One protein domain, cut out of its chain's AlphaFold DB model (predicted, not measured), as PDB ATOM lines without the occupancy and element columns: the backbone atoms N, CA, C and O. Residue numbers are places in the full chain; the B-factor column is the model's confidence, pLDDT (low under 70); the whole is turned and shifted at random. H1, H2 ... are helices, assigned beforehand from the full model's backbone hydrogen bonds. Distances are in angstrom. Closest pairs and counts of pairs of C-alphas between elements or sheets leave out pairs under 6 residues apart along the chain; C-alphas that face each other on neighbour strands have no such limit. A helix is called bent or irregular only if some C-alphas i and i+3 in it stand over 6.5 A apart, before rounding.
ATOM      1  N   ALA A   2      84.171 126.584   6.001       53.16
ATOM      2  CA  ALA A   2      84.259 125.159   5.611       53.16
ATOM      3  C   ALA A   2      84.782 124.209   6.719       53.16
ATOM      4  O   ALA A   2      84.317 123.074   6.836       53.16
ATOM      5  N   LYS A   3      85.703 124.685   7.572       55.34
ATOM      6  CA  LYS A   3      86.270 123.904   8.689       55.34
ATOM      7  C   LYS A   3      85.213 123.543   9.745       55.34
ATOM      8  O   LYS A   3      85.082 122.377  10.088       55.34
ATOM      9  N   VAL A   4      84.362 124.508  10.113       57.50
ATOM     10  CA  VAL A   4      83.224 124.319  11.038       57.50
ATOM     11  C   VAL A   4      82.266 123.231  10.536       57.50
ATOM     12  O   VAL A   4      81.903 122.342  11.290       57.50
ATOM     13  N   LYS A   5      81.933 123.219   9.235       70.44
ATOM     14  CA  LYS A   5      81.078 122.169   8.639       70.44
ATOM     15  C   LYS A   5      81.714 120.774   8.675       70.44
ATOM     16  O   LYS A   5      81.004 119.775   8.735       70.44
ATOM     17  N   SER A   6      83.041 120.706   8.615       79.88
ATOM     18  CA  SER A   6      83.785 119.441   8.627       79.88
ATOM     19  C   SER A   6      83.828 118.841  10.031       79.88
ATOM     20  O   SER A   6      83.620 117.643  10.204       79.88
ATOM     21  N   GLU A   7      83.994 119.703  11.030       84.56
ATOM     22  CA  GLU A   7      83.924 119.345  12.443       84.56
ATOM     23  C   GLU A   7      82.508 118.918  12.853       84.56
ATOM     24  O   GLU A   7      82.345 117.897  13.514       84.56
ATOM     25  N   SER A   8      81.463 119.604  12.369       87.88
ATOM     26  CA  SER A   8      80.072 119.180  12.591       87.88
ATOM     27  C   SER A   8      79.785 117.777  12.044       87.88
ATOM     28  O   SER A   8      79.126 116.985  12.715       87.88
ATOM     29  N   LEU A   9      80.293 117.444  10.851       92.81
ATOM     30  CA  LEU A   9      80.141 116.108  10.267       92.81
ATOM     31  C   LEU A   9      80.883 115.042  11.082       92.81
ATOM     32  O   LEU A   9      80.323 113.979  11.346       92.81
ATOM     33  N   PHE A  10      82.125 115.322  11.483       94.88
ATOM     34  CA  PHE A  10      82.894 114.425  12.342       94.88
ATOM     35  C   PHE A  10      82.164 114.164  13.661       94.88
ATOM     36  O   PHE A  10      81.919 113.008  14.001       94.88
ATOM     37  N   ASN A  11      81.739 115.227  14.347       93.44
ATOM     38  CA  ASN A  11      81.023 115.129  15.615       93.44
ATOM     39  C   ASN A  11      79.737 114.311  15.464       93.44
ATOM     40  O   ASN A  11      79.529 113.382  16.238       93.44
ATOM     41  N   LEU A  12      78.934 114.570  14.423       95.06
ATOM     42  CA  LEU A  12      77.724 113.789  14.152       95.06
ATOM     43  C   LEU A  12      78.031 112.299  13.963       95.06
ATOM     44  O   LEU A  12      77.357 111.459  14.543       95.06
ATOM     45  N   ILE A  13      79.058 111.943  13.185       95.88
ATOM     46  CA  ILE A  13      79.440 110.534  12.981       95.88
ATOM     47  C   ILE A  13      79.853 109.875  14.306       95.88
ATOM     48  O   ILE A  13      79.565 108.694  14.530       95.88
ATOM     49  N   LYS A  14      80.501 110.632  15.199       95.44
ATOM     50  CA  LYS A  14      80.931 110.149  16.514       95.44
ATOM     51  C   LYS A  14      79.798 109.951  17.509       95.44
ATOM     52  O   LYS A  14      79.938 109.073  18.357       95.44
ATOM     53  N   THR A  15      78.685 110.671  17.387       94.50
ATOM     54  CA  THR A  15      77.514 110.446  18.250       94.50
ATOM     55  C   THR A  15      76.708 109.204  17.863       94.50
ATOM     56  O   THR A  15      75.893 108.748  18.657       94.50
ATOM     57  N   LEU A  16      76.921 108.636  16.668       94.75
ATOM     58  CA  LEU A  16      76.144 107.491  16.186       94.75
ATOM     59  C   LEU A  16      76.424 106.209  16.980       94.75
ATOM     60  O   LEU A  16      77.570 105.771  17.132       94.75
ATOM     61  N   SER A  17      75.355 105.521  17.364       93.75
ATOM     62  CA  SER A  17      75.401 104.154  17.877       93.75
ATOM     63  C   SER A  17      75.830 103.153  16.797       93.75
ATOM     64  O   SER A  17      75.674 103.374  15.593       93.75
ATOM     65  N   LYS A  18      76.314 101.971  17.207       94.25
ATOM     66  CA  LYS A  18      76.666 100.890  16.261       94.25
ATOM     67  C   LYS A  18      75.494 100.514  15.337       94.25
ATOM     68  O   LYS A  18      75.723 100.178  14.174       94.25
ATOM     69  N   ALA A  19      74.261 100.582  15.844       92.88
ATOM     70  CA  ALA A  19      73.052 100.284  15.082       92.88
ATOM     71  C   ALA A  19      72.786 101.338  13.995       92.88
ATOM     72  O   ALA A  19      72.584 100.970  12.837       92.88
ATOM     73  N   GLU A  20      72.876 102.628  14.326       94.12
ATOM     74  CA  GLU A  20      72.685 103.727  13.366       94.12
ATOM     75  C   GLU A  20      73.753 103.715  12.271       94.12
ATOM     76  O   GLU A  20      73.431 103.825  11.088       94.12
ATOM     77  N   LYS A  21      75.022 103.472  12.635       94.94
ATOM     78  CA  LYS A  21      76.113 103.334  11.655       94.94
ATOM     79  C   LYS A  21      75.849 102.194  10.671       94.94
ATOM     80  O   LYS A  21      76.060 102.341   9.468       94.94
ATOM     81  N   ARG A  22      75.373 101.047  11.169       93.44
ATOM     82  CA  ARG A  22      75.003  99.901  10.325       93.44
ATOM     83  C   ARG A  22      73.818 100.240   9.421       93.44
ATOM     84  O   ARG A  22      73.869  99.925   8.233       93.44
ATOM     85  N   PHE A  23      72.782 100.875   9.965       92.81
ATOM     86  CA  PHE A  23      71.600 101.282   9.207       92.81
ATOM     87  C   PHE A  23      71.970 102.230   8.063       92.81
ATOM     88  O   PHE A  23      71.582 101.975   6.924       92.81
ATOM     89  N   PHE A  24      72.793 103.249   8.333       93.75
ATOM     90  CA  PHE A  24      73.298 104.172   7.314       93.75
ATOM     91  C   PHE A  24      73.981 103.432   6.158       93.75
ATOM     92  O   PHE A  24      73.601 103.608   5.000       93.75
ATOM     93  N   LYS A  25      74.947 102.554   6.461       92.19
ATOM     94  CA  LYS A  25      75.683 101.799   5.432       92.19
ATOM     95  C   LYS A  25      74.762 100.926   4.587       92.19
ATOM     96  O   LYS A  25      74.891 100.910   3.365       92.19
ATOM     97  N   LEU A  26      73.822 100.224   5.224       90.56
ATOM     98  CA  LEU A  26      72.840  99.399   4.519       90.56
ATOM     99  C   LEU A  26      71.936 100.252   3.629       90.56
ATOM    100  O   LEU A  26      71.729  99.903   2.471       90.56
ATOM    101  N   TYR A  27      71.436 101.377   4.134       89.69
ATOM    102  CA  TYR A  27      70.583 102.276   3.365       89.69
ATOM    103  C   TYR A  27      71.299 102.826   2.128       89.69
ATOM    104  O   TYR A  27      70.782 102.708   1.020       89.69
ATOM    105  N   VAL A  28      72.513 103.354   2.298       88.56
ATOM    106  CA  VAL A  28      73.309 103.910   1.193       88.56
ATOM    107  C   VAL A  28      73.690 102.831   0.180       88.56
ATOM    108  O   VAL A  28      73.587 103.059  -1.019       88.56
ATOM    109  N   SER A  29      74.041 101.623   0.632       86.38
ATOM    110  CA  SER A  29      74.390 100.517  -0.273       86.38
ATOM    111  C   SER A  29      73.257 100.086  -1.216       86.38
ATOM    112  O   SER A  29      73.536  99.566  -2.292       86.38
ATOM    113  N   ARG A  30      71.988 100.318  -0.847       84.50
ATOM    114  CA  ARG A  30      70.812  99.949  -1.656       84.50
ATOM    115  C   ARG A  30      70.520 100.930  -2.796       84.50
ATOM    116  O   ARG A  30      69.830 100.559  -3.739       84.50
ATOM    117  N   LEU A  31      71.037 102.158  -2.732       77.94
ATOM    118  CA  LEU A  31      70.749 103.216  -3.713       77.94
ATOM    119  C   LEU A  31      71.477 103.028  -5.063       77.94
ATOM    120  O   LEU A  31      71.155 103.712  -6.028       77.94
ATOM    121  N   SER A  32      72.338 102.008  -5.169       60.84
ATOM    122  CA  SER A  32      72.880 101.447  -6.420       60.84
ATOM    123  C   SER A  32      73.733 102.383  -7.295       60.84
ATOM    124  O   SER A  32      74.059 102.005  -8.419       60.84
ATOM    125  N   ASN A  33      74.188 103.539  -6.794       72.44
ATOM    126  CA  ASN A  33      75.025 104.469  -7.560       72.44
ATOM    127  C   ASN A  33      76.509 104.436  -7.150       72.44
ATOM    128  O   ASN A  33      76.899 104.049  -6.047       72.44
ATOM    129  N   SER A  34      77.392 104.856  -8.063       67.44
ATOM    130  CA  SER A  34      78.844 104.900  -7.821       67.44
ATOM    131  C   SER A  34      79.246 105.929  -6.754       67.44
ATOM    132  O   SER A  34      80.237 105.728  -6.046       67.44
ATOM    133  N   GLU A  35      78.467 107.002  -6.593       70.06
ATOM    134  CA  GLU A  35      78.645 108.004  -5.536       70.06
ATOM    135  C   GLU A  35      78.342 107.450  -4.138       70.06
ATOM    136  O   GLU A  35      79.033 107.799  -3.182       70.06
ATOM    137  N   ASP A  36      77.426 106.487  -4.023       70.88
ATOM    138  CA  ASP A  36      77.067 105.857  -2.746       70.88
ATOM    139  C   ASP A  36      78.254 105.118  -2.122       70.88
ATOM    140  O   ASP A  36      78.497 105.175  -0.913       70.88
ATOM    141  N   LYS A  37      79.079 104.491  -2.968       80.25
ATOM    142  CA  LYS A  37      80.327 103.854  -2.531       80.25
ATOM    143  C   LYS A  37      81.324 104.881  -1.988       80.25
ATOM    144  O   LYS A  37      82.048 104.567  -1.045       80.25
ATOM    145  N   LYS A  38      81.352 106.108  -2.528       87.44
ATOM    146  CA  LYS A  38      82.219 107.189  -2.023       87.44
ATOM    147  C   LYS A  38      81.754 107.688  -0.654       87.44
ATOM    148  O   LYS A  38      82.604 107.974   0.185       87.44
ATOM    149  N   PHE A  39      80.443 107.736  -0.399       88.94
ATOM    150  CA  PHE A  39      79.916 108.093   0.922       88.94
ATOM    151  C   PHE A  39      80.306 107.085   1.996       88.94
ATOM    152  O   PHE A  39      80.733 107.498   3.069       88.94
ATOM    153  N   ILE A  40      80.222 105.782   1.705       90.75
ATOM    154  CA  ILE A  40      80.631 104.738   2.658       90.75
ATOM    155  C   ILE A  40      82.131 104.843   2.961       90.75
ATOM    156  O   ILE A  40      82.520 104.801   4.127       90.75
ATOM    157  N   VAL A  41      82.966 105.036   1.933       91.62
ATOM    158  CA  VAL A  41      84.420 105.205   2.101       91.62
ATOM    159  C   VAL A  41      84.739 106.430   2.958       91.62
ATOM    160  O   VAL A  41      85.491 106.320   3.924       91.62
ATOM    161  N   LEU A  42      84.143 107.585   2.646       93.31
ATOM    162  CA  LEU A  42      84.353 108.808   3.418       93.31
ATOM    163  C   LEU A  42      83.869 108.651   4.866       93.31
ATOM    164  O   LEU A  42      84.583 109.023   5.794       93.31
ATOM    165  N   PHE A  43      82.685 108.074   5.063       95.19
ATOM    166  CA  PHE A  43      82.129 107.803   6.384       95.19
ATOM    167  C   PHE A  43      83.074 106.940   7.225       95.19
ATOM    168  O   PHE A  43      83.383 107.300   8.358       95.19
ATOM    169  N   ASP A  44      83.586 105.842   6.663       94.81
ATOM    170  CA  ASP A  44      84.498 104.935   7.366       94.81
ATOM    171  C   ASP A  44      85.857 105.566   7.656       94.81
ATOM    172  O   ASP A  44      86.448 105.303   8.707       94.81
ATOM    173  N   ALA A  45      86.357 106.408   6.750       94.25
ATOM    174  CA  ALA A  45      87.585 107.155   6.971       94.25
ATOM    175  C   ALA A  45      87.437 108.134   8.146       94.25
ATOM    176  O   ALA A  45      88.306 108.169   9.017       94.25
ATOM    177  N   ILE A  46      86.319 108.867   8.212       94.69
ATOM    178  CA  ILE A  46      86.019 109.806   9.301       94.69
ATOM    179  C   ILE A  46      85.769 109.055  10.620       94.69
ATOM    180  O   ILE A  46      86.321 109.423  11.658       94.69
ATOM    181  N   ASP A  47      84.994 107.966  10.604       95.94
ATOM    182  CA  ASP A  47      84.657 107.215  11.821       95.94
ATOM    183  C   ASP A  47      85.880 106.555  12.478       95.94
ATOM    184  O   ASP A  47      85.930 106.394  13.697       95.94
ATOM    185  N   LYS A  48      86.914 106.210  11.707       94.75
ATOM    186  CA  LYS A  48      88.159 105.641  12.252       94.75
ATOM    187  C   LYS A  48      89.064 106.672  12.925       94.75
ATOM    188  O   LYS A  48      89.946 106.290  13.694       94.75
ATOM    189  N   GLN A  49      88.892 107.961  12.642       93.88
ATOM    190  CA  GLN A  49      89.748 109.002  13.206       93.88
ATOM    191  C   GLN A  49      89.393 109.304  14.663       93.88
ATOM    192  O   GLN A  49      88.222 109.324  15.025       93.88
ATOM    193  N   LYS A  50      90.399 109.542  15.511       92.00
ATOM    194  CA  LYS A  50      90.180 110.043  16.882       92.00
ATOM    195  C   LYS A  50      89.955 111.554  16.905       92.00
ATOM    196  O   LYS A  50      89.116 112.023  17.657       92.00
ATOM    197  N   GLU A  51      90.666 112.265  16.042       91.50
ATOM    198  CA  GLU A  51      90.551 113.699  15.803       91.50
ATOM    199  C   GLU A  51      90.428 113.914  14.299       91.50
ATOM    200  O   GLU A  51      91.073 113.200  13.522       91.50
ATOM    201  N   TYR A  52      89.587 114.861  13.893       92.81
ATOM    202  CA  TYR A  52      89.326 115.105  12.482       92.81
ATOM    203  C   TYR A  52      90.571 115.640  11.765       92.81
ATOM    204  O   TYR A  52      91.093 116.697  12.113       92.81
ATOM    205  N   ASP A  53      91.004 114.932  10.725       91.75
ATOM    206  CA  ASP A  53      92.157 115.304   9.907       91.75
ATOM    207  C   ASP A  53      91.864 115.006   8.430       91.75
ATOM    208  O   ASP A  53      91.855 113.857   7.982       91.75
ATOM    209  N   GLU A  54      91.585 116.065   7.677       90.81
ATOM    210  CA  GLU A  54      91.200 115.992   6.268       90.81
ATOM    211  C   GLU A  54      92.334 115.495   5.367       90.81
ATOM    212  O   GLU A  54      92.108 114.632   4.514       90.81
ATOM    213  N   ASP A  55      93.556 115.972   5.593       90.44
ATOM    214  CA  ASP A  55      94.720 115.610   4.786       90.44
ATOM    215  C   ASP A  55      95.052 114.121   4.951       90.44
ATOM    216  O   ASP A  55      95.374 113.424   3.982       90.44
ATOM    217  N   LYS A  56      94.874 113.572   6.161       91.00
ATOM    218  CA  LYS A  56      94.972 112.123   6.402       91.00
ATOM    219  C   LYS A  56      93.903 111.316   5.665       91.00
ATOM    220  O   LYS A  56      94.177 110.177   5.287       91.00
ATOM    221  N   ILE A  57      92.699 111.855   5.465       91.19
ATOM    222  CA  ILE A  57      91.649 111.171   4.693       91.19
ATOM    223  C   ILE A  57      92.027 111.165   3.212       91.19
ATOM    224  O   ILE A  57      92.046 110.101   2.594       91.19
ATOM    225  N   LEU A  58      92.372 112.326   2.655       90.44
ATOM    226  CA  LEU A  58      92.696 112.476   1.232       90.44
ATOM    227  C   LEU A  58      93.971 111.724   0.824       90.44
ATOM    228  O   LEU A  58      94.029 111.166  -0.269       90.44
ATOM    229  N   SER A  59      94.973 111.657   1.704       89.69
ATOM    230  CA  SER A  59      96.209 110.899   1.451       89.69
ATOM    231  C   SER A  59      95.998 109.381   1.440       89.69
ATOM    232  O   SER A  59      96.650 108.677   0.666       89.69
ATOM    233  N   ARG A  60      95.083 108.862   2.270       88.06
ATOM    234  CA  ARG A  60      94.779 107.423   2.357       88.06
ATOM    235  C   ARG A  60      93.784 106.972   1.292       88.06
ATOM    236  O   ARG A  60      93.985 105.938   0.658       88.06
ATOM    237  N   GLU A  61      92.735 107.753   1.063       88.50
ATOM    238  CA  GLU A  61      91.624 107.385   0.188       88.50
ATOM    239  C   GLU A  61      91.760 108.026  -1.199       88.50
ATOM    240  O   GLU A  61      91.031 108.949  -1.560       88.50
ATOM    241  N   LYS A  62      92.654 107.480  -2.035       82.56
ATOM    242  CA  LYS A  62      92.949 107.985  -3.398       82.56
ATOM    243  C   LYS A  62      91.739 108.055  -4.345       82.56
ATOM    244  O   LYS A  62      91.811 108.681  -5.398       82.56
ATOM    245  N   LYS A  63      90.630 107.392  -4.000       80.19
ATOM    246  CA  LYS A  63      89.365 107.424  -4.759       80.19
ATOM    247  C   LYS A  63      88.566 108.715  -4.534       80.19
ATOM    248  O   LYS A  63      87.604 108.964  -5.262       80.19
ATOM    249  N   LEU A  64      88.919 109.506  -3.521       86.12
ATOM    250  CA  LEU A  64      88.258 110.762  -3.191       86.12
ATOM    251  C   LEU A  64      88.965 111.911  -3.910       86.12
ATOM    252  O   LEU A  64      90.165 112.112  -3.758       86.12
ATOM    253  N   ASN A  65      88.215 112.673  -4.705       86.69
ATOM    254  CA  ASN A  65      88.749 113.825  -5.423       86.69
ATOM    255  C   ASN A  65      88.835 115.038  -4.476       86.69
ATOM    256  O   ASN A  65      87.777 115.505  -4.038       86.69
ATOM    257  N   PRO A  66      90.032 115.605  -4.215       87.50
ATOM    258  CA  PRO A  66      90.187 116.774  -3.346       87.50
ATOM    259  C   PRO A  66      89.308 117.957  -3.768       87.50
ATOM    260  O   PRO A  66      88.682 118.598  -2.927       87.50
ATOM    261  N   LYS A  67      89.157 118.193  -5.081       87.81
ATOM    262  CA  LYS A  67      88.343 119.301  -5.614       87.81
ATOM    263  C   LYS A  67      86.856 119.170  -5.270       87.81
ATOM    264  O   LYS A  67      86.157 120.172  -5.188       87.81
ATOM    265  N   GLN A  68      86.364 117.945  -5.079       86.75
ATOM    266  CA  GLN A  68      84.958 117.658  -4.773       86.75
ATOM    267  C   GLN A  68      84.738 117.304  -3.299       86.75
ATOM    268  O   GLN A  68      83.602 117.066  -2.892       86.75
ATOM    269  N   PHE A  69      85.794 117.270  -2.485       89.12
ATOM    270  CA  PHE A  69      85.738 116.743  -1.125       89.12
ATOM    271  C   PHE A  69      84.795 117.541  -0.217       89.12
ATOM    272  O   PHE A  69      84.018 116.962   0.539       89.12
ATOM    273  N   SER A  70      84.786 118.871  -0.348       89.06
ATOM    274  CA  SER A  70      83.840 119.731   0.377       89.06
ATOM    275  C   SER A  70      82.380 119.392   0.052       89.06
ATOM    276  O   SER A  70      81.560 119.268   0.963       89.06
ATOM    277  N   ASN A  71      82.055 119.183  -1.227       87.81
ATOM    278  CA  ASN A  71      80.702 118.806  -1.645       87.81
ATOM    279  C   ASN A  71      80.361 117.399  -1.155       87.81
ATOM    280  O   ASN A  71      79.296 117.193  -0.584       87.81
ATOM    281  N   LEU A  72      81.289 116.450  -1.293       89.94
ATOM    282  CA  LEU A  72      81.102 115.079  -0.826       89.94
ATOM    283  C   LEU A  72      80.795 115.029   0.679       89.94
ATOM    284  O   LEU A  72      79.891 114.305   1.088       89.94
ATOM    285  N   LYS A  73      81.479 115.842   1.495       91.88
ATOM    286  CA  LYS A  73      81.173 116.007   2.927       91.88
ATOM    287  C   LYS A  73      79.774 116.571   3.162       91.88
ATOM    288  O   LYS A  73      79.050 116.047   4.003       91.88
ATOM    289  N   ALA A  74      79.383 117.612   2.428       89.81
ATOM    290  CA  ALA A  74      78.052 118.202   2.561       89.81
ATOM    291  C   ALA A  74      76.946 117.190   2.215       89.81
ATOM    292  O   ALA A  74      75.994 117.034   2.975       89.81
ATOM    293  N   HIS A  75      77.100 116.446   1.119       89.12
ATOM    294  CA  HIS A  75      76.154 115.397   0.740       89.12
ATOM    295  C   HIS A  75      76.128 114.243   1.748       89.12
ATOM    296  O   HIS A  75      75.044 113.802   2.123       89.12
ATOM    297  N   LEU A  76      77.290 113.799   2.245       92.31
ATOM    298  CA  LEU A  76      77.363 112.790   3.303       92.31
ATOM    299  C   LEU A  76      76.601 113.245   4.554       92.31
ATOM    300  O   LEU A  76      75.826 112.475   5.111       92.31
ATOM    301  N   TYR A  77      76.779 114.502   4.965       93.38
ATOM    302  CA  TYR A  77      76.064 115.078   6.100       93.38
ATOM    303  C   TYR A  77      74.541 115.016   5.910       93.38
ATOM    304  O   TYR A  77      73.835 114.487   6.766       93.38
ATOM    305  N   TYR A  78      74.021 115.472   4.766       90.38
ATOM    306  CA  TYR A  78      72.583 115.389   4.481       90.38
ATOM    307  C   TYR A  78      72.074 113.945   4.403       90.38
ATOM    308  O   TYR A  78      70.985 113.650   4.896       90.38
ATOM    309  N   GLN A  79      72.858 113.032   3.831       90.25
ATOM    310  CA  GLN A  79      72.494 111.620   3.750       90.25
ATOM    311  C   GLN A  79      72.445 110.962   5.137       90.25
ATOM    312  O   GLN A  79      71.570 110.129   5.395       90.25
ATOM    313  N   LEU A  80      73.337 111.362   6.048       93.06
ATOM    314  CA  LEU A  80      73.298 110.958   7.454       93.06
ATOM    315  C   LEU A  80      72.046 111.485   8.151       93.06
ATOM    316  O   LEU A  80      71.326 110.705   8.763       93.06
ATOM    317  N   LEU A  81      71.713 112.769   7.995       91.88
ATOM    318  CA  LEU A  81      70.472 113.314   8.560       91.88
ATOM    319  C   LEU A  81      69.228 112.586   8.027       91.88
ATOM    320  O   LEU A  81      68.330 112.241   8.793       91.88
ATOM    321  N   LYS A  82      69.189 112.286   6.723       89.81
ATOM    322  CA  LYS A  82      68.088 111.542   6.098       89.81
ATOM    323  C   LYS A  82      67.946 110.132   6.674       89.81
ATOM    324  O   LYS A  82      66.837 109.697   6.969       89.81
ATOM    325  N   THR A  83      69.050 109.410   6.830       90.69
ATOM    326  CA  THR A  83      69.030 108.050   7.393       90.69
ATOM    327  C   THR A  83      68.687 108.039   8.871       90.69
ATOM    328  O   THR A  83      67.915 107.182   9.282       90.69
ATOM    329  N   LEU A  84      69.177 109.014   9.636       90.62
ATOM    330  CA  LEU A  84      68.804 109.204  11.034       90.62
ATOM    331  C   LEU A  84      67.314 109.497  11.199       90.62
ATOM    332  O   LEU A  84      66.675 108.911  12.071       90.62
ATOM    333  N   LYS A  85      66.733 110.346  10.339       88.69
ATOM    334  CA  LYS A  85      65.277 110.557  10.295       88.69
ATOM    335  C   LYS A  85      64.546 109.230  10.068       88.69
ATOM    336  O   LYS A  85      63.586 108.936  10.768       88.69
ATOM    337  N   LEU A  86      65.004 108.421   9.110       87.19
ATOM    338  CA  LEU A  86      64.374 107.139   8.778       87.19
ATOM    339  C   LEU A  86      64.524 106.085   9.882       87.19
ATOM    340  O   LEU A  86      63.595 105.312  10.091       87.19
ATOM    341  N   SER A  87      65.660 106.034  10.584       85.38
ATOM    342  CA  SER A  87      65.863 105.087  11.687       85.38
ATOM    343  C   SER A  87      65.088 105.475  12.944       85.38
ATOM    344  O   SER A  87      64.687 104.596  13.701       85.38
ATOM    345  N   ASN A  88      64.868 106.775  13.159       79.81
ATOM    346  CA  ASN A  88      64.177 107.306  14.335       79.81
ATOM    347  C   ASN A  88      62.696 107.619  14.098       79.81
ATOM    348  O   ASN A  88      62.009 108.005  15.041       79.81
ATOM    349  N   SER A  89      62.176 107.426  12.881       70.62
ATOM    350  CA  SER A  89      60.777 107.721  12.548       70.62
ATOM    351  C   SER A  89      59.803 107.000  13.475       70.62
ATOM    352  O   SER A  89      58.757 107.543  13.805       70.62
TER     353      SER A  89
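This is residues 2 to 89 of the 257 residues of an uncharacterized protein of Bacteroidetes bacterium (UniProt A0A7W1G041). The longest helix, H5, crosses over one face of a helical hairpin made of H2 and H3, and H1 runs across the end of H3 that is away from the hairpin's turn, also packing on H5. The short H4 sits off to one side, past H3 and away from H2. The printed part has 88 residues with five named helices in the order H1, H2, H3, H4, H5 and no named strand; the class is all helix, its helix packing mostly crossed. It is compact, with a radius of gyration of the C-alphas of 12.3 A, and spans 35 by 27 by 20 A.

Begin with H5, residues 66 to 88: find C-alpha 66 at (90.187, 116.774, -3.346), and from there it runs 32.8 A to C-alpha 88 at (64.177, 107.306, 14.335). It has a kink of 26 degrees near residue 73 and is irregular, with C-alphas 67 and 70 7.5 A apart, and its line is a rough one. H3, residues 34 to 48, is 22.1 A long. H2, residues 18 to 30, is 18.9 A long. H1, residues 2 to 15, runs 20.5 A from C-alpha 2 at (84.259, 125.159, 5.611). H4, residues 54 to 60, is 10.1 A long.

Look first at the hub, H3, which touches the four other helices. Its residues 39 to 43 touch residues 72 to 76 of H5, about perpendicular at 84 degrees; the closest C-alphas are those of Phe 39 and Leu 76, 5.9 A apart. Farther along H5, residues 80 to 87 touch H2 at 68 degrees, a steep tilt only just short of about perpendicular, with the C-alphas of Phe 24 and Thr 83 closest at 5.8 A. H2 and H3 form a hairpin, a shallow tilt of 17 degrees, opposite ways; residues 25 to 29 touch residues 36 to 40, with the C-alphas of Val 28 and Asp 36 closest at 5.8 A. Residues 10 to 14 of H1 touch residues 43 to 47 of H3 at 76 degrees, about perpendicular, with the C-alphas of Ile 13 and Asp 47 closest at 6.3 A. H1 also touches residues 70 to 77 of H5, with the C-alphas of Leu 9 and Tyr 77 closest at 5.9 A. H4 only just touches residues 42 to 46 of H3, with 3 pairs of C-alphas within 8 A, the closest those of Ala 45 and Ile 57 at 6.2 A. H4 is apart from H1 and H2. In H1, H2 and H4 every O i to N i+4 pair is within hydrogen-bond range; in H3 it is 10 of 11 and in H5 17 of 19.

The two C-alphas farthest apart are those of Ser 59 and Ser 89, 37.3 A. The printed part has no cut, and the four links between helices are tight. The mean pLDDT of the printed part is 87.4; look for values under 70 at residues 2 to 4, 32 and 34.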